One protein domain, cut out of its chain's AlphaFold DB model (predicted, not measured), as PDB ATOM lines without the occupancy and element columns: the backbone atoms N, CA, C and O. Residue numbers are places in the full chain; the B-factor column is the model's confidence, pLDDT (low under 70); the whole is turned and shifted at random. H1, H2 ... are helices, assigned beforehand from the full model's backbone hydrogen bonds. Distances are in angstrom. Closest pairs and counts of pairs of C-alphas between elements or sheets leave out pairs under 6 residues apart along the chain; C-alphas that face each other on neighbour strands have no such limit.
ATOM      1  N   LEU A 279      14.108 -10.302 -31.177       82.62
ATOM      2  CA  LEU A 279      14.959  -9.129 -30.983       82.62
ATOM      3  C   LEU A 279      16.456  -9.484 -31.065       82.62
ATOM      4  O   LEU A 279      17.189  -8.833 -31.808       82.62
ATOM      5  N   LYS A 280      16.906 -10.551 -30.388       87.50
ATOM      6  CA  LYS A 280      18.292 -11.060 -30.449       87.50
ATOM      7  C   LYS A 280      18.684 -11.469 -31.876       87.50
ATOM      8  O   LYS A 280      19.754 -11.087 -32.339       87.50
ATOM      9  N   ARG A 281      17.804 -12.165 -32.607       84.12
ATOM     10  CA  ARG A 281      17.979 -12.540 -34.026       84.12
ATOM     11  C   ARG A 281      18.085 -11.293 -34.918       84.12
ATOM     12  O   ARG A 281      19.003 -11.211 -35.728       84.12
ATOM     13  N   LYS A 282      17.220 -10.288 -34.725       81.75
ATOM     14  CA  LYS A 282      17.241  -9.010 -35.468       81.75
ATOM     15  C   LYS A 282      18.502  -8.180 -35.190       81.75
ATOM     16  O   LYS A 282      19.040  -7.564 -36.108       81.75
ATOM     17  N   LEU A 283      18.995  -8.180 -33.951       87.06
ATOM     18  CA  LEU A 283      20.265  -7.546 -33.580       87.06
ATOM     19  C   LEU A 283      21.461  -8.295 -34.187       87.06
ATOM     20  O   LEU A 283      22.308  -7.662 -34.814       87.06
ATOM     21  N   LYS A 284      21.492  -9.631 -34.098       87.75
ATOM     22  CA  LYS A 284      22.536 -10.468 -34.714       87.75
ATOM     23  C   LYS A 284      22.617 -10.253 -36.232       87.75
ATOM     24  O   LYS A 284      23.698  -9.958 -36.731       87.75
ATOM     25  N   ALA A 285      21.484 -10.273 -36.939       84.00
ATOM     26  CA  ALA A 285      21.430 -10.009 -38.381       84.00
ATOM     27  C   ALA A 285      21.946  -8.603 -38.755       84.00
ATOM     28  O   ALA A 285      22.642  -8.445 -39.756       84.00
ATOM     29  N   ARG A 286      21.668  -7.578 -37.933       82.69
ATOM     30  CA  ARG A 286      22.238  -6.227 -38.102       82.69
ATOM     31  C   ARG A 286      23.754  -6.200 -37.902       82.69
ATOM     32  O   ARG A 286      24.442  -5.531 -38.664       82.69
ATOM     33  N   MET A 287      24.282  -6.925 -36.913       85.75
ATOM     34  CA  MET A 287      25.730  -7.014 -36.678       85.75
ATOM     35  C   MET A 287      26.453  -7.790 -37.788       85.75
ATOM     36  O   MET A 287      27.544  -7.397 -38.187       85.75
ATOM     37  N   GLU A 288      25.848  -8.857 -38.309       83.00
ATOM     38  CA  GLU A 288      26.370  -9.618 -39.451       83.00
ATOM     39  C   GLU A 288      26.392  -8.764 -40.725       83.00
ATOM     40  O   GLU A 288      27.429  -8.687 -41.381       83.00
ATOM     41  N   TYR A 289      25.310  -8.034 -41.017       81.31
ATOM     42  CA  TYR A 289      25.257  -7.085 -42.134       81.31
ATOM     43  C   TYR A 289      26.288  -5.949 -41.993       81.31
ATOM     44  O   TYR A 289      26.995  -5.634 -42.946       81.31
ATOM     45  N   ALA A 290      26.444  -5.374 -40.794       83.31
ATOM     46  CA  ALA A 290      27.416  -4.309 -40.542       83.31
ATOM     47  C   ALA A 290      28.880  -4.773 -40.657       83.31
ATOM     48  O   ALA A 290      29.719  -4.001 -41.120       83.31
ATOM     49  N   LYS A 291      29.198  -6.016 -40.261       84.88
ATOM     50  CA  LYS A 291      30.515  -6.632 -40.516       84.88
ATOM     51  C   LYS A 291      30.739  -6.829 -42.011       84.88
ATOM     52  O   LYS A 291      31.733  -6.361 -42.544       84.88
ATOM     53  N   PHE A 292      29.766  -7.432 -42.686       83.62
ATOM     54  CA  PHE A 292      29.812  -7.695 -44.118       83.62
ATOM     55  C   PHE A 292      30.012  -6.416 -44.961       83.62
ATOM     56  O   PHE A 292      30.833  -6.420 -45.873       83.62
ATOM     57  N   LEU A 293      29.360  -5.296 -44.614       80.44
ATOM     58  CA  LEU A 293      29.639  -3.994 -45.243       80.44
ATOM     59  C   LEU A 293      31.068  -3.494 -44.968       80.44
ATOM     60  O   LEU A 293      31.717  -2.987 -45.879       80.44
ATOM     61  N   GLN A 294      31.585  -3.646 -43.742       82.06
ATOM     62  CA  GLN A 294      32.981  -3.295 -43.435       82.06
ATOM     63  C   GLN A 294      33.968  -4.153 -44.231       82.06
ATOM     64  O   GLN A 294      35.023  -3.660 -44.614       82.06
ATOM     65  N   ASP A 295      33.647  -5.422 -44.472       81.81
ATOM     66  CA  ASP A 295      34.503  -6.334 -45.225       81.81
ATOM     67  C   ASP A 295      34.472  -6.033 -46.733       81.81
ATOM     68  O   ASP A 295      35.540  -6.032 -47.337       81.81
ATOM     69  N   ILE A 296      33.324  -5.622 -47.305       78.75
ATOM     70  CA  ILE A 296      33.281  -5.015 -48.653       78.75
ATOM     71  C   ILE A 296      34.212  -3.804 -48.716       78.75
ATOM     72  O   ILE A 296      35.077  -3.755 -49.581       78.75
ATOM     73  N   VAL A 297      34.080  -2.820 -47.818       77.56
ATOM     74  CA  VAL A 297      34.871  -1.583 -47.959       77.56
ATOM     75  C   VAL A 297      36.373  -1.836 -47.780       77.56
ATOM     76  O   VAL A 297      37.173  -1.220 -48.477       77.56
ATOM     77  N   LYS A 298      36.778  -2.794 -46.936       80.75
ATOM     78  CA  LYS A 298      38.180  -3.261 -46.869       80.75
ATOM     79  C   LYS A 298      38.648  -3.941 -48.158       80.75
ATOM     80  O   LYS A 298      39.847  -3.951 -48.414       80.75
ATOM     81  N   GLU A 299      37.750  -4.567 -48.909       76.56
ATOM     82  CA  GLU A 299      38.031  -5.234 -50.183       76.56
ATOM     83  C   GLU A 299      38.195  -4.193 -51.301       76.56
ATOM     84  O   GLU A 299      39.264  -4.131 -51.906       76.56
ATOM     85  N   MET A 300      37.257  -3.248 -51.455       68.56
ATOM     86  CA  MET A 300      37.411  -2.155 -52.429       68.56
ATOM     87  C   MET A 300      38.618  -1.252 -52.094       68.56
ATOM     88  O   MET A 300      39.421  -0.933 -52.967       68.56
ATOM     89  N   ALA A 301      38.859  -0.941 -50.812       71.44
ATOM     90  CA  ALA A 301      40.051  -0.201 -50.372       71.44
ATOM     91  C   ALA A 301      41.381  -0.976 -50.534       71.44
ATOM     92  O   ALA A 301      42.449  -0.387 -50.359       71.44
ATOM     93  N   LYS A 302      41.347  -2.274 -50.878       74.19
ATOM     94  CA  LYS A 302      42.514  -3.034 -51.362       74.19
ATOM     95  C   LYS A 302      42.618  -2.966 -52.880       74.19
ATOM     96  O   LYS A 302      43.675  -2.595 -53.379       74.19
ATOM     97  N   GLU A 303      41.547  -3.285 -53.606       67.38
ATOM     98  CA  GLU A 303      41.515  -3.283 -55.080       67.38
ATOM     99  C   GLU A 303      41.949  -1.918 -55.648       67.38
ATOM    100  O   GLU A 303      42.819  -1.838 -56.521       67.38
ATOM    101  N   VAL A 304      41.481  -0.829 -55.033       65.19
ATOM    102  CA  VAL A 304      41.905   0.548 -55.325       65.19
ATOM    103  C   VAL A 304      43.394   0.804 -55.034       65.19
ATOM    104  O   VAL A 304      44.040   1.556 -55.761       65.19
ATOM    105  N   LYS A 305      43.981   0.178 -54.004       62.94
ATOM    106  CA  LYS A 305      45.411   0.339 -53.668       62.94
ATOM    107  C   LYS A 305      46.342  -0.490 -54.560       62.94
ATOM    108  O   LYS A 305      47.495  -0.088 -54.747       62.94
ATOM    109  N   TYR A 306      45.858  -1.597 -55.126       64.50
ATOM    110  CA  TYR A 306      46.584  -2.371 -56.140       64.50
ATOM    111  C   TYR A 306      46.462  -1.758 -57.542       64.50
ATOM    112  O   TYR A 306      47.417  -1.817 -58.319       64.50
ATOM    113  N   THR A 307      45.344  -1.096 -57.844       57.97
ATOM    114  CA  THR A 307      45.168  -0.338 -59.090       57.97
ATOM    115  C   THR A 307      46.151   0.839 -59.135       57.97
ATOM    116  O   THR A 307      46.233   1.661 -58.222       57.97
ATOM    117  N   ARG A 308      46.971   0.906 -60.190       52.97
ATOM    118  CA  ARG A 308      48.243   1.656 -60.192       52.97
ATOM    119  C   ARG A 308      48.103   3.155 -60.527       52.97
ATOM    120  O   ARG A 308      48.917   3.682 -61.276       52.97
ATOM    121  N   SER A 309      47.104   3.847 -59.968       53.78
ATOM    122  CA  SER A 309      46.879   5.294 -60.167       53.78
ATOM    123  C   SER A 309      46.784   6.066 -58.842       53.78
ATOM    124  O   SER A 309      46.143   5.618 -57.889       53.78
ATOM    125  N   GLY A 310      47.445   7.228 -58.770       59.78
ATOM    126  CA  GLY A 310      47.599   8.017 -57.540       59.78
ATOM    127  C   GLY A 310      46.291   8.607 -57.006       59.78
ATOM    128  O   GLY A 310      46.019   8.512 -55.810       59.78
ATOM    129  N   GLU A 311      45.441   9.133 -57.891       60.75
ATOM    130  CA  GLU A 311      44.160   9.755 -57.519       60.75
ATOM    131  C   GLU A 311      43.161   8.779 -56.889       60.75
ATOM    132  O   GLU A 311      42.247   9.186 -56.171       60.75
ATOM    133  N   ILE A 312      43.269   7.486 -57.210       60.12
ATOM    134  CA  ILE A 312      42.349   6.472 -56.687       60.12
ATOM    135  C   ILE A 312      42.814   6.042 -55.287       60.12
ATOM    136  O   ILE A 312      41.995   5.884 -54.386       60.12
ATOM    137  N   LYS A 313      44.135   5.969 -55.054       64.19
ATOM    138  CA  LYS A 313      44.709   5.694 -53.724       64.19
ATOM    139  C   LYS A 313      44.290   6.720 -52.675       64.19
ATOM    140  O   LYS A 313      43.897   6.312 -51.585       64.19
ATOM    141  N   GLN A 314      44.313   8.007 -53.027       64.75
ATOM    142  CA  GLN A 314      43.819   9.092 -52.170       64.75
ATOM    143  C   GLN A 314      42.349   8.851 -51.786       64.75
ATOM    144  O   GLN A 314      42.042   8.706 -50.604       64.75
ATOM    145  N   ARG A 315      41.477   8.606 -52.777       68.31
ATOM    146  CA  ARG A 315      40.050   8.293 -52.559       68.31
ATOM    147  C   ARG A 315      39.807   7.112 -51.603       68.31
ATOM    148  O   ARG A 315      38.866   7.164 -50.816       68.31
ATOM    149  N   ALA A 316      40.634   6.061 -51.615       69.56
ATOM    150  CA  ALA A 316      40.501   4.953 -50.653       69.56
ATOM    151  C   ALA A 316      40.897   5.331 -49.213       69.56
ATOM    152  O   ALA A 316      40.369   4.756 -48.259       69.56
ATOM    153  N   GLU A 317      41.817   6.276 -49.040       74.44
ATOM    154  CA  GLU A 317      42.222   6.781 -47.726       74.44
ATOM    155  C   GLU A 317      41.204   7.794 -47.189       74.44
ATOM    156  O   GLU A 317      40.896   7.772 -45.996       74.44
ATOM    157  N   ASP A 318      40.579   8.575 -48.071       78.00
ATOM    158  CA  ASP A 318      39.437   9.434 -47.749       78.00
ATOM    159  C   ASP A 318      38.211   8.619 -47.294       78.00
ATOM    160  O   ASP A 318      37.569   8.974 -46.306       78.00
ATOM    161  N   ILE A 319      37.912   7.485 -47.948       77.38
ATOM    162  CA  ILE A 319      36.809   6.578 -47.564       77.38
ATOM    163  C   ILE A 319      37.027   5.975 -46.164       77.38
ATOM    164  O   ILE A 319      36.100   5.949 -45.349       77.38
ATOM    165  N   ASP A 320      38.240   5.503 -45.855       80.62
ATOM    166  CA  ASP A 320      38.571   4.958 -44.530       80.62
ATOM    167  C   ASP A 320      38.519   6.048 -43.442       80.62
ATOM    168  O   ASP A 320      37.968   5.826 -42.359       80.62
ATOM    169  N   GLN A 321      38.993   7.263 -43.740       84.06
ATOM    170  CA  GLN A 321      38.835   8.423 -42.857       84.06
ATOM    171  C   GLN A 321      37.361   8.790 -42.630       84.06
ATOM    172  O   GLN A 321      36.951   8.965 -41.482       84.06
ATOM    173  N   PHE A 322      36.539   8.859 -43.679       83.44
ATOM    174  CA  PHE A 322      35.102   9.135 -43.579       83.44
ATOM    175  C   PHE A 322      34.377   8.096 -42.714       83.44
ATOM    176  O   PHE A 322      33.649   8.461 -41.789       83.44
ATOM    177  N   ILE A 323      34.637   6.802 -42.914       82.00
ATOM    178  CA  ILE A 323      34.040   5.741 -42.088       82.00
ATOM    179  C   ILE A 323      34.503   5.838 -40.627       82.00
ATOM    180  O   ILE A 323      33.705   5.591 -39.718       82.00
ATOM    181  N   LYS A 324      35.748   6.260 -40.369       85.56
ATOM    182  CA  LYS A 324      36.221   6.579 -39.011       85.56
ATOM    183  C   LYS A 324      35.466   7.773 -38.408       85.56
ATOM    184  O   LYS A 324      34.981   7.623 -37.288       85.56
ATOM    185  N   LYS A 325      35.280   8.889 -39.140       86.31
ATOM    186  CA  LYS A 325      34.477  10.062 -38.704       86.31
ATOM    187  C   LYS A 325      33.042   9.662 -38.326       86.31
ATOM    188  O   LYS A 325      32.553  10.025 -37.258       86.31
ATOM    189  N   VAL A 326      32.383   8.874 -39.180       85.31
ATOM    190  CA  VAL A 326      31.011   8.388 -38.950       85.31
ATOM    191  C   VAL A 326      30.954   7.452 -37.739       85.31
ATOM    192  O   VAL A 326      30.042   7.552 -36.919       85.31
ATOM    193  N   ARG A 327      31.942   6.563 -37.572       81.25
ATOM    194  CA  ARG A 327      31.998   5.614 -36.448       81.25
ATOM    195  C   ARG A 327      32.267   6.280 -35.095       81.25
ATOM    196  O   ARG A 327      31.816   5.745 -34.084       81.25
ATOM    197  N   THR A 328      32.967   7.414 -35.054       86.75
ATOM    198  CA  THR A 328      33.124   8.222 -33.830       86.75
ATOM    199  C   THR A 328      31.941   9.158 -33.564       86.75
ATOM    200  O   THR A 328      31.910   9.802 -32.519       86.75
ATOM    201  N   GLY A 329      30.947   9.212 -34.460       83.50
ATOM    202  CA  GLY A 329      29.755  10.048 -34.305       83.50
ATOM    203  C   GLY A 329      29.998  11.538 -34.561       83.50
ATOM    204  O   GLY A 329      29.223  12.367 -34.088       83.50
ATOM    205  N   MET A 330      31.069  11.892 -35.280       82.06
ATOM    206  CA  MET A 330      31.337  13.281 -35.655       82.06
ATOM    207  C   MET A 330      30.420  13.733 -36.797       82.06
ATOM    208  O   MET A 330      30.009  12.934 -37.640       82.06
ATOM    209  N   HIS A 331      30.123  15.033 -36.838       76.94
ATOM    210  CA  HIS A 331      29.388  15.640 -37.944       76.94
ATOM    211  C   HIS A 331      30.192  15.515 -39.245       76.94
ATOM    212  O   HIS A 331      31.379  15.844 -39.271       76.94
ATOM    213  N   VAL A 332      29.542  15.083 -40.325       84.56
ATOM    214  CA  VAL A 332      30.117  15.060 -41.677       84.56
ATOM    215  C   VAL A 332      29.361  16.057 -42.543       84.56
ATOM    216  O   VAL A 332      28.145  16.185 -42.415       84.56
ATOM    217  N   ASP A 333      30.077  16.785 -43.398       87.81
ATOM    218  CA  ASP A 333      29.455  17.716 -44.333       87.81
ATOM    219  C   ASP A 333      28.688  17.001 -45.465       87.81
ATOM    220  O   ASP A 333      29.047  15.906 -45.907       87.81
ATOM    221  N   ASN A 334      27.638  17.648 -45.973       86.94
ATOM    222  CA  ASN A 334      26.810  17.109 -47.052       86.94
ATOM    223  C   ASN A 334      27.579  16.966 -48.381       86.94
ATOM    224  O   ASN A 334      27.260  16.071 -49.163       86.94
ATOM    225  N   GLY A 335      28.598  17.797 -48.633       82.44
ATOM    226  CA  GLY A 335      29.486  17.686 -49.790       82.44
ATOM    227  C   GLY A 335      30.366  16.435 -49.746       82.44
ATOM    228  O   GLY A 335      30.434  15.712 -50.740       82.44
ATOM    229  N   GLU A 336      30.958  16.121 -48.585       80.25
ATOM    230  CA  GLU A 336      31.665  14.846 -48.368       80.25
ATOM    231  C   GLU A 336      30.721  13.661 -48.637       80.25
ATOM    232  O   GLU A 336      31.032  12.783 -49.445       80.25
ATOM    233  N   ILE A 337      29.527  13.669 -48.027       83.94
ATOM    234  CA  ILE A 337      28.526  12.601 -48.187       83.94
ATOM    235  C   ILE A 337      28.147  12.404 -49.663       83.94
ATOM    236  O   ILE A 337      28.095  11.265 -50.128       83.94
ATOM    237  N   LEU A 338      27.911  13.484 -50.417       83.38
ATOM    238  CA  LEU A 338      27.512  13.401 -51.826       83.38
ATOM    239  C   LEU A 338      28.656  12.923 -52.740       83.38
ATOM    240  O   LEU A 338      28.401  12.232 -53.728       83.38
ATOM    241  N   GLY A 339      29.909  13.246 -52.401       79.12
ATOM    242  CA  GLY A 339      31.097  12.721 -53.077       79.12
ATOM    243  C   GLY A 339      31.240  11.208 -52.894       79.12
ATOM    244  O   GLY A 339      31.316  10.467 -53.878       79.12
ATOM    245  N   PHE A 340      31.185  10.728 -51.648       74.25
ATOM    246  CA  PHE A 340      31.255   9.292 -51.358       74.25
ATOM    247  C   PHE A 340      30.038   8.521 -51.891       74.25
ATOM    248  O   PHE A 340      30.197   7.404 -52.380       74.25
ATOM    249  N   ALA A 341      28.837   9.109 -51.877       76.38
ATOM    250  CA  ALA A 341      27.630   8.471 -52.404       76.38
ATOM    251  C   ALA A 341      27.748   8.100 -53.892       76.38
ATOM    252  O   ALA A 341      27.257   7.043 -54.288       76.38
ATOM    253  N   LYS A 342      28.431   8.917 -54.709       74.88
ATOM    254  CA  LYS A 342      28.708   8.589 -56.118       74.88
ATOM    255  C   LYS A 342      29.645   7.388 -56.243       74.88
ATOM    256  O   LYS A 342      29.286   6.422 -56.901       74.88
ATOM    257  N   LEU A 343      30.776   7.405 -55.529       68.69
ATOM    258  CA  LEU A 343      31.751   6.302 -55.523       68.69
ATOM    259  C   LEU A 343      31.113   4.962 -55.112       68.69
ATOM    260  O   LEU A 343      31.374   3.938 -55.733       68.69
ATOM    261  N   PHE A 344      30.218   4.969 -54.117       65.38
ATOM    262  CA  PHE A 344      29.456   3.775 -53.740       65.38
ATOM    263  C   PHE A 344      28.364   3.383 -54.749       65.38
ATOM    264  O   PHE A 344      27.996   2.213 -54.786       65.38
ATOM    265  N   SER A 345      27.819   4.307 -55.545       63.38
ATOM    266  CA  SER A 345      26.681   4.012 -56.431       63.38
ATOM    267  C   SER A 345      27.059   3.092 -57.591       63.38
ATOM    268  O   SER A 345      26.306   2.164 -57.882       63.38
ATOM    269  N   ASP A 346      28.219   3.308 -58.213       62.16
ATOM    270  CA  ASP A 346      28.643   2.567 -59.410       62.16
ATOM    271  C   ASP A 346      29.091   1.127 -59.068       62.16
ATOM    272  O   ASP A 346      28.785   0.156 -59.773       62.16
ATOM    273  N   GLU A 347      29.767   0.967 -57.927       60.22
ATOM    274  CA  GLU A 347      30.346  -0.302 -57.470       60.22
ATOM    275  C   GLU A 347      29.357  -1.154 -56.643       60.22
ATOM    276  O   GLU A 347      29.372  -2.385 -56.722       60.22
ATOM    277  N   LEU A 348      28.428  -0.520 -55.908       62.78
ATOM    278  CA  LEU A 348      27.364  -1.194 -55.145       62.78
ATOM    279  C   LEU A 348      26.067  -1.395 -55.957       62.78
ATOM    280  O   LEU A 348      25.013  -1.691 -55.382       62.78
ATOM    281  N   THR A 349      26.108  -1.277 -57.290       67.75
ATOM    282  CA  THR A 349      24.973  -1.693 -58.125       67.75
ATOM    283  C   THR A 349      24.630  -3.167 -57.872       67.75
ATOM    284  O   THR A 349      25.494  -4.031 -57.680       67.75
ATOM    285  N   LEU A 350      23.331  -3.489 -57.884       69.62
ATOM    286  CA  LEU A 350      22.850  -4.861 -57.671       69.62
ATOM    287  C   LEU A 350      23.424  -5.857 -58.693       69.62
ATOM    288  O   LEU A 350      23.552  -7.043 -58.384       69.62
ATOM    289  N   ASP A 351      23.788  -5.383 -59.881       71.88
ATOM    290  CA  ASP A 351      24.306  -6.180 -60.992       71.88
ATOM    291  C   ASP A 351      25.813  -6.471 -60.879       71.88
ATOM    292  O   ASP A 351      26.229  -7.574 -61.241       71.88
ATOM    293  N   ASN A 352      26.604  -5.574 -60.277       73.75
ATOM    294  CA  ASN A 352      28.036  -5.798 -60.028       73.75
ATOM    295  C   ASN A 352      28.296  -6.625 -58.752       73.75
ATOM    296  O   ASN A 352      29.315  -7.306 -58.638       73.75
ATOM    297  N   MET A 353      27.356  -6.661 -57.797       79.06
ATOM    298  CA  MET A 353      27.507  -7.477 -56.585       79.06
ATOM    299  C   MET A 353      27.529  -8.993 -56.862       79.06
ATOM    300  O   MET A 353      26.623  -9.554 -57.488       79.06
ATOM    301  N   SER A 354      28.540  -9.672 -56.310       83.31
ATOM    302  CA  SER A 354      28.735 -11.126 -56.401       83.31
ATOM    303  C   SER A 354      27.694 -11.932 -55.602       83.31
ATOM    304  O   SER A 354      27.030 -11.423 -54.693       83.31
ATOM    305  N   ARG A 355      27.530 -13.229 -55.914       86.69
ATOM    306  CA  ARG A 355      26.478 -14.073 -55.307       86.69
ATOM    307  C   ARG A 355      26.514 -14.123 -53.765       86.69
ATOM    308  O   ARG A 355      25.435 -14.005 -53.185       86.69
ATOM    309  N   PRO A 356      27.670 -14.231 -53.075       86.75
ATOM    310  CA  PRO A 356      27.714 -14.147 -51.611       86.75
ATOM    311  C   PRO A 356      27.214 -12.798 -51.076       86.75
ATOM    312  O   PRO A 356      26.478 -12.768 -50.088       86.75
ATOM    313  N   ARG A 357      27.544 -11.692 -51.768       85.38
ATOM    314  CA  ARG A 357      27.100 -10.342 -51.395       85.38
ATOM    315  C   ARG A 357      25.563 -10.235 -51.456       85.38
ATOM    316  O   ARG A 357      24.926  -9.831 -50.481       85.38
ATOM    317  N   LEU A 358      24.959 -10.735 -52.537       87.25
ATOM    318  CA  LEU A 358      23.499 -10.804 -52.726       87.25
ATOM    319  C   LEU A 358      22.792 -11.717 -51.705       87.25
ATOM    320  O   LEU A 358      21.735 -11.363 -51.181       87.25
ATOM    321  N   VAL A 359      23.369 -12.884 -51.390       89.00
ATOM    322  CA  VAL A 359      22.817 -13.834 -50.402       89.00
ATOM    323  C   VAL A 359      22.690 -13.189 -49.017       89.00
ATOM    324  O   VAL A 359      21.683 -13.398 -48.337       89.00
ATOM    325  N   ASN A 360      23.677 -12.389 -48.608       87.31
ATOM    326  CA  ASN A 360      23.655 -11.700 -47.317       87.31
ATOM    327  C   ASN A 360      22.620 -10.565 -47.280       87.31
ATOM    328  O   ASN A 360      21.912 -10.434 -46.280       87.31
ATOM    329  N   MET A 361      22.450  -9.811 -48.374       84.38
ATOM    330  CA  MET A 361      21.363  -8.827 -48.493       84.38
ATOM    331  C   MET A 361      19.976  -9.474 -48.394       84.38
ATOM    332  O   MET A 361      19.144  -9.001 -47.620       84.38
ATOM    333  N   CYS A 362      19.733 -10.586 -49.100       88.50
ATOM    334  CA  CYS A 362      18.468 -11.322 -49.003       88.50
ATOM    335  C   CYS A 362      18.164 -11.728 -47.552       88.50
ATOM    336  O   CYS A 362      17.104 -11.376 -47.032       88.50
ATOM    337  N   LYS A 363      19.123 -12.376 -46.868       86.12
ATOM    338  CA  LYS A 363      18.991 -12.765 -45.450       86.12
ATOM    339  C   LYS A 363      18.659 -11.569 -44.551       86.12
ATOM    340  O   LYS A 363      17.775 -11.681 -43.704       86.12
ATOM    341  N   TYR A 364      19.330 -10.431 -44.743       82.56
ATOM    342  CA  TYR A 364      19.086  -9.215 -43.963       82.56
ATOM    343  C   TYR A 364      17.678  -8.637 -44.185       82.56
ATOM    344  O   TYR A 364      17.018  -8.238 -43.226       82.56
ATOM    345  N   MET A 365      17.174  -8.663 -45.424       84.44
ATOM    346  CA  MET A 365      15.803  -8.249 -45.765       84.44
ATOM    347  C   MET A 365      14.723  -9.283 -45.381       84.44
ATOM    348  O   MET A 365      13.552  -9.095 -45.715       84.44
ATOM    349  N   GLY A 366      15.081 -10.381 -44.703       84.88
ATOM    350  CA  GLY A 366      14.155 -11.467 -44.364       84.88
ATOM    351  C   GLY A 366      13.697 -12.298 -45.568       84.88
ATOM    352  O   GLY A 366      12.732 -13.050 -45.464       84.88
ATOM    353  N   ILE A 367      14.374 -12.168 -46.713       88.19
ATOM    354  CA  ILE A 367      14.132 -12.950 -47.924       88.19
ATOM    355  C   ILE A 367      14.976 -14.221 -47.831       88.19
ATOM    356  O   ILE A 367      16.200 -14.155 -47.703       88.19
ATOM    357  N   GLN A 368      14.353 -15.393 -47.936       87.56
ATOM    358  CA  GLN A 368      15.109 -16.641 -48.004       87.56
ATOM    359  C   GLN A 368      15.859 -16.703 -49.353       87.56
ATOM    360  O   GLN A 368      15.225 -16.557 -50.398       87.56
ATOM    361  N   PRO A 369      17.198 -16.850 -49.379       89.12
ATOM    362  CA  PRO A 369      17.960 -16.811 -50.626       89.12
ATOM    363  C   PRO A 369      17.925 -18.169 -51.342       89.12
ATOM    364  O   PRO A 369      18.564 -19.119 -50.897       89.12
ATOM    365  N   TYR A 370      17.235 -18.242 -52.480       89.25
ATOM    366  CA  TYR A 370      17.215 -19.407 -53.372       89.25
ATOM    367  C   TYR A 370      17.513 -19.013 -54.826       89.25
ATOM    368  O   TYR A 370      17.367 -17.853 -55.211       89.25
ATOM    369  N   GLY A 371      17.957 -19.984 -55.629       90.62
ATOM    370  CA  GLY A 371      18.224 -19.807 -57.060       90.62
ATOM    371  C   GLY A 371      19.553 -19.120 -57.418       90.62
ATOM    372  O   GLY A 371      20.541 -19.137 -56.667       90.62
ATOM    373  N   THR A 372      19.582 -18.560 -58.629       92.00
ATOM    374  CA  THR A 372      20.746 -17.928 -59.272       92.00
ATOM    375  C   THR A 372      20.909 -16.460 -58.860       92.00
ATOM    376  O   THR A 372      19.979 -15.829 -58.363       92.00
ATOM    377  N   SER A 373      22.094 -15.878 -59.081       89.31
ATOM    378  CA  SER A 373      22.392 -14.464 -58.776       89.31
ATOM    379  C   SER A 373      21.367 -13.491 -59.372       89.31
ATOM    380  O   SER A 373      20.897 -12.596 -58.671       89.31
ATOM    381  N   ASN A 374      20.954 -13.701 -60.623       90.88
ATOM    382  CA  ASN A 374      19.950 -12.870 -61.293       90.88
ATOM    383  C   ASN A 374      18.568 -12.958 -60.623       90.88
ATOM    384  O   ASN A 374      17.879 -11.945 -60.502       90.88
ATOM    385  N   TYR A 375      18.195 -14.128 -60.096       92.12
ATOM    386  CA  TYR A 375      16.956 -14.285 -59.337       92.12
ATOM    387  C   TYR A 375      17.010 -13.560 -57.979       92.12
ATOM    388  O   TYR A 375      16.058 -12.871 -57.609       92.12
ATOM    389  N   LEU A 376      18.148 -13.610 -57.269       91.62
ATOM    390  CA  LEU A 376      18.345 -12.810 -56.050       91.62
ATOM    391  C   LEU A 376      18.261 -11.301 -56.342       91.62
ATOM    392  O   LEU A 376      17.590 -10.579 -55.605       91.62
ATOM    393  N   ARG A 377      18.869 -10.824 -57.439       90.38
ATOM    394  CA  ARG A 377      18.765  -9.421 -57.892       90.38
ATOM    395  C   ARG A 377      17.317  -9.018 -58.162       90.38
ATOM    396  O   ARG A 377      16.895  -7.951 -57.725       90.38
ATOM    397  N   PHE A 378      16.538  -9.875 -58.828       90.38
ATOM    398  CA  PHE A 378      15.109  -9.648 -59.054       90.38
ATOM    399  C   PHE A 378      14.315  -9.580 -57.739       90.38
ATOM    400  O   PHE A 378      13.535  -8.646 -57.550       90.38
ATOM    401  N   MET A 379      14.546 -10.505 -56.798       90.19
ATOM    402  CA  MET A 379      13.894 -10.472 -55.482       90.19
ATOM    403  C   MET A 379      14.210  -9.190 -54.702       90.19
ATOM    404  O   MET A 379      13.289  -8.584 -54.154       90.19
ATOM    405  N   LEU A 380      15.477  -8.759 -54.686       89.12
ATOM    406  CA  LEU A 380      15.914  -7.527 -54.022       89.12
ATOM    407  C   LEU A 380      15.289  -6.290 -54.684       89.12
ATOM    408  O   LEU A 380      14.644  -5.505 -53.996       89.12
ATOM    409  N   ARG A 381      15.348  -6.164 -56.020       87.56
ATOM    410  CA  ARG A 381      14.662  -5.091 -56.771       87.56
ATOM    411  C   ARG A 381      13.161  -5.040 -56.471       87.56
ATOM    412  O   ARG A 381      12.626  -3.967 -56.205       87.56
ATOM    413  N   ARG A 382      12.476  -6.190 -56.466       89.25
ATOM    414  CA  ARG A 382      11.039  -6.285 -56.153       89.25
ATOM    415  C   ARG A 382      10.721  -5.860 -54.714       89.25
ATOM    416  O   ARG A 382       9.632  -5.355 -54.474       89.25
ATOM    417  N   LYS A 383      11.655  -6.040 -53.775       85.62
ATOM    418  CA  LYS A 383      11.539  -5.626 -52.365       85.62
ATOM    419  C   LYS A 383      12.049  -4.213 -52.057       85.62
ATOM    420  O   LYS A 383      11.902  -3.792 -50.919       85.62
ATOM    421  N   LEU A 384      12.626  -3.511 -53.034       83.31
ATOM    422  CA  LEU A 384      13.066  -2.110 -52.937       83.31
ATOM    423  C   LEU A 384      12.154  -1.135 -53.708       83.31
ATOM    424  O   LEU A 384      12.323   0.074 -53.603       83.31
TER     425      LEU A 384
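This is residues 279 to 384 of the 386 residues of the protein "Letm1 RBD domain-containing protein" of Aegilops tauschii subsp. strangulata (UniProt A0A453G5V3). One long helix, H1, spans an open frame of helices, with H2 folding back on its far end as a hairpin and H4, paired with H5, packing near its beginning. H3 is near H2, between these groups along the chain. The printed part has 106 residues with five named helices, all helix, only just compact, close to loose: radius of gyration of the C-alphas 15.6 A, spans 41 by 33 by 22 A.

H1, residues 279 to 306, touches H2, residues 310 to 327, with residues 300 to 305 alone, opposite ways at a shallow tilt of 22 degrees; the closest C-alphas, of Ala 301 and Ala 316, are 5.2 A apart. H3, residues 334 to 347, is close to H2 but not clearly touching; the closest C-alphas, of Ile 319 and Phe 340, are 7.3 A apart. H4, residues 355 to 364, touches residues 285 to 289 of H1; the closest C-alphas, of Ala 285 and Tyr 364, are 6.1 A apart. H5, residues 373 to 384, touches H4; the closest C-alphas, of Arg 355 and Ser 373, are 5.4 A apart. Each O i to N i+4 pair is within hydrogen-bond range in H4 and H5, against 23 of 24 in H1, 13 of 14 in H2 and 7 of 10 in H3.

H1 runs 41.0 A from C-alpha 279 at (14.959, -9.129, -30.983), H2 26.3 A; H5 ends at C-alpha 384, (13.066, -2.110, -52.937).

The printed part has no cut and no long link. The pLDDT is under 70 at residues 300, 303 to 316 and 343 to 350.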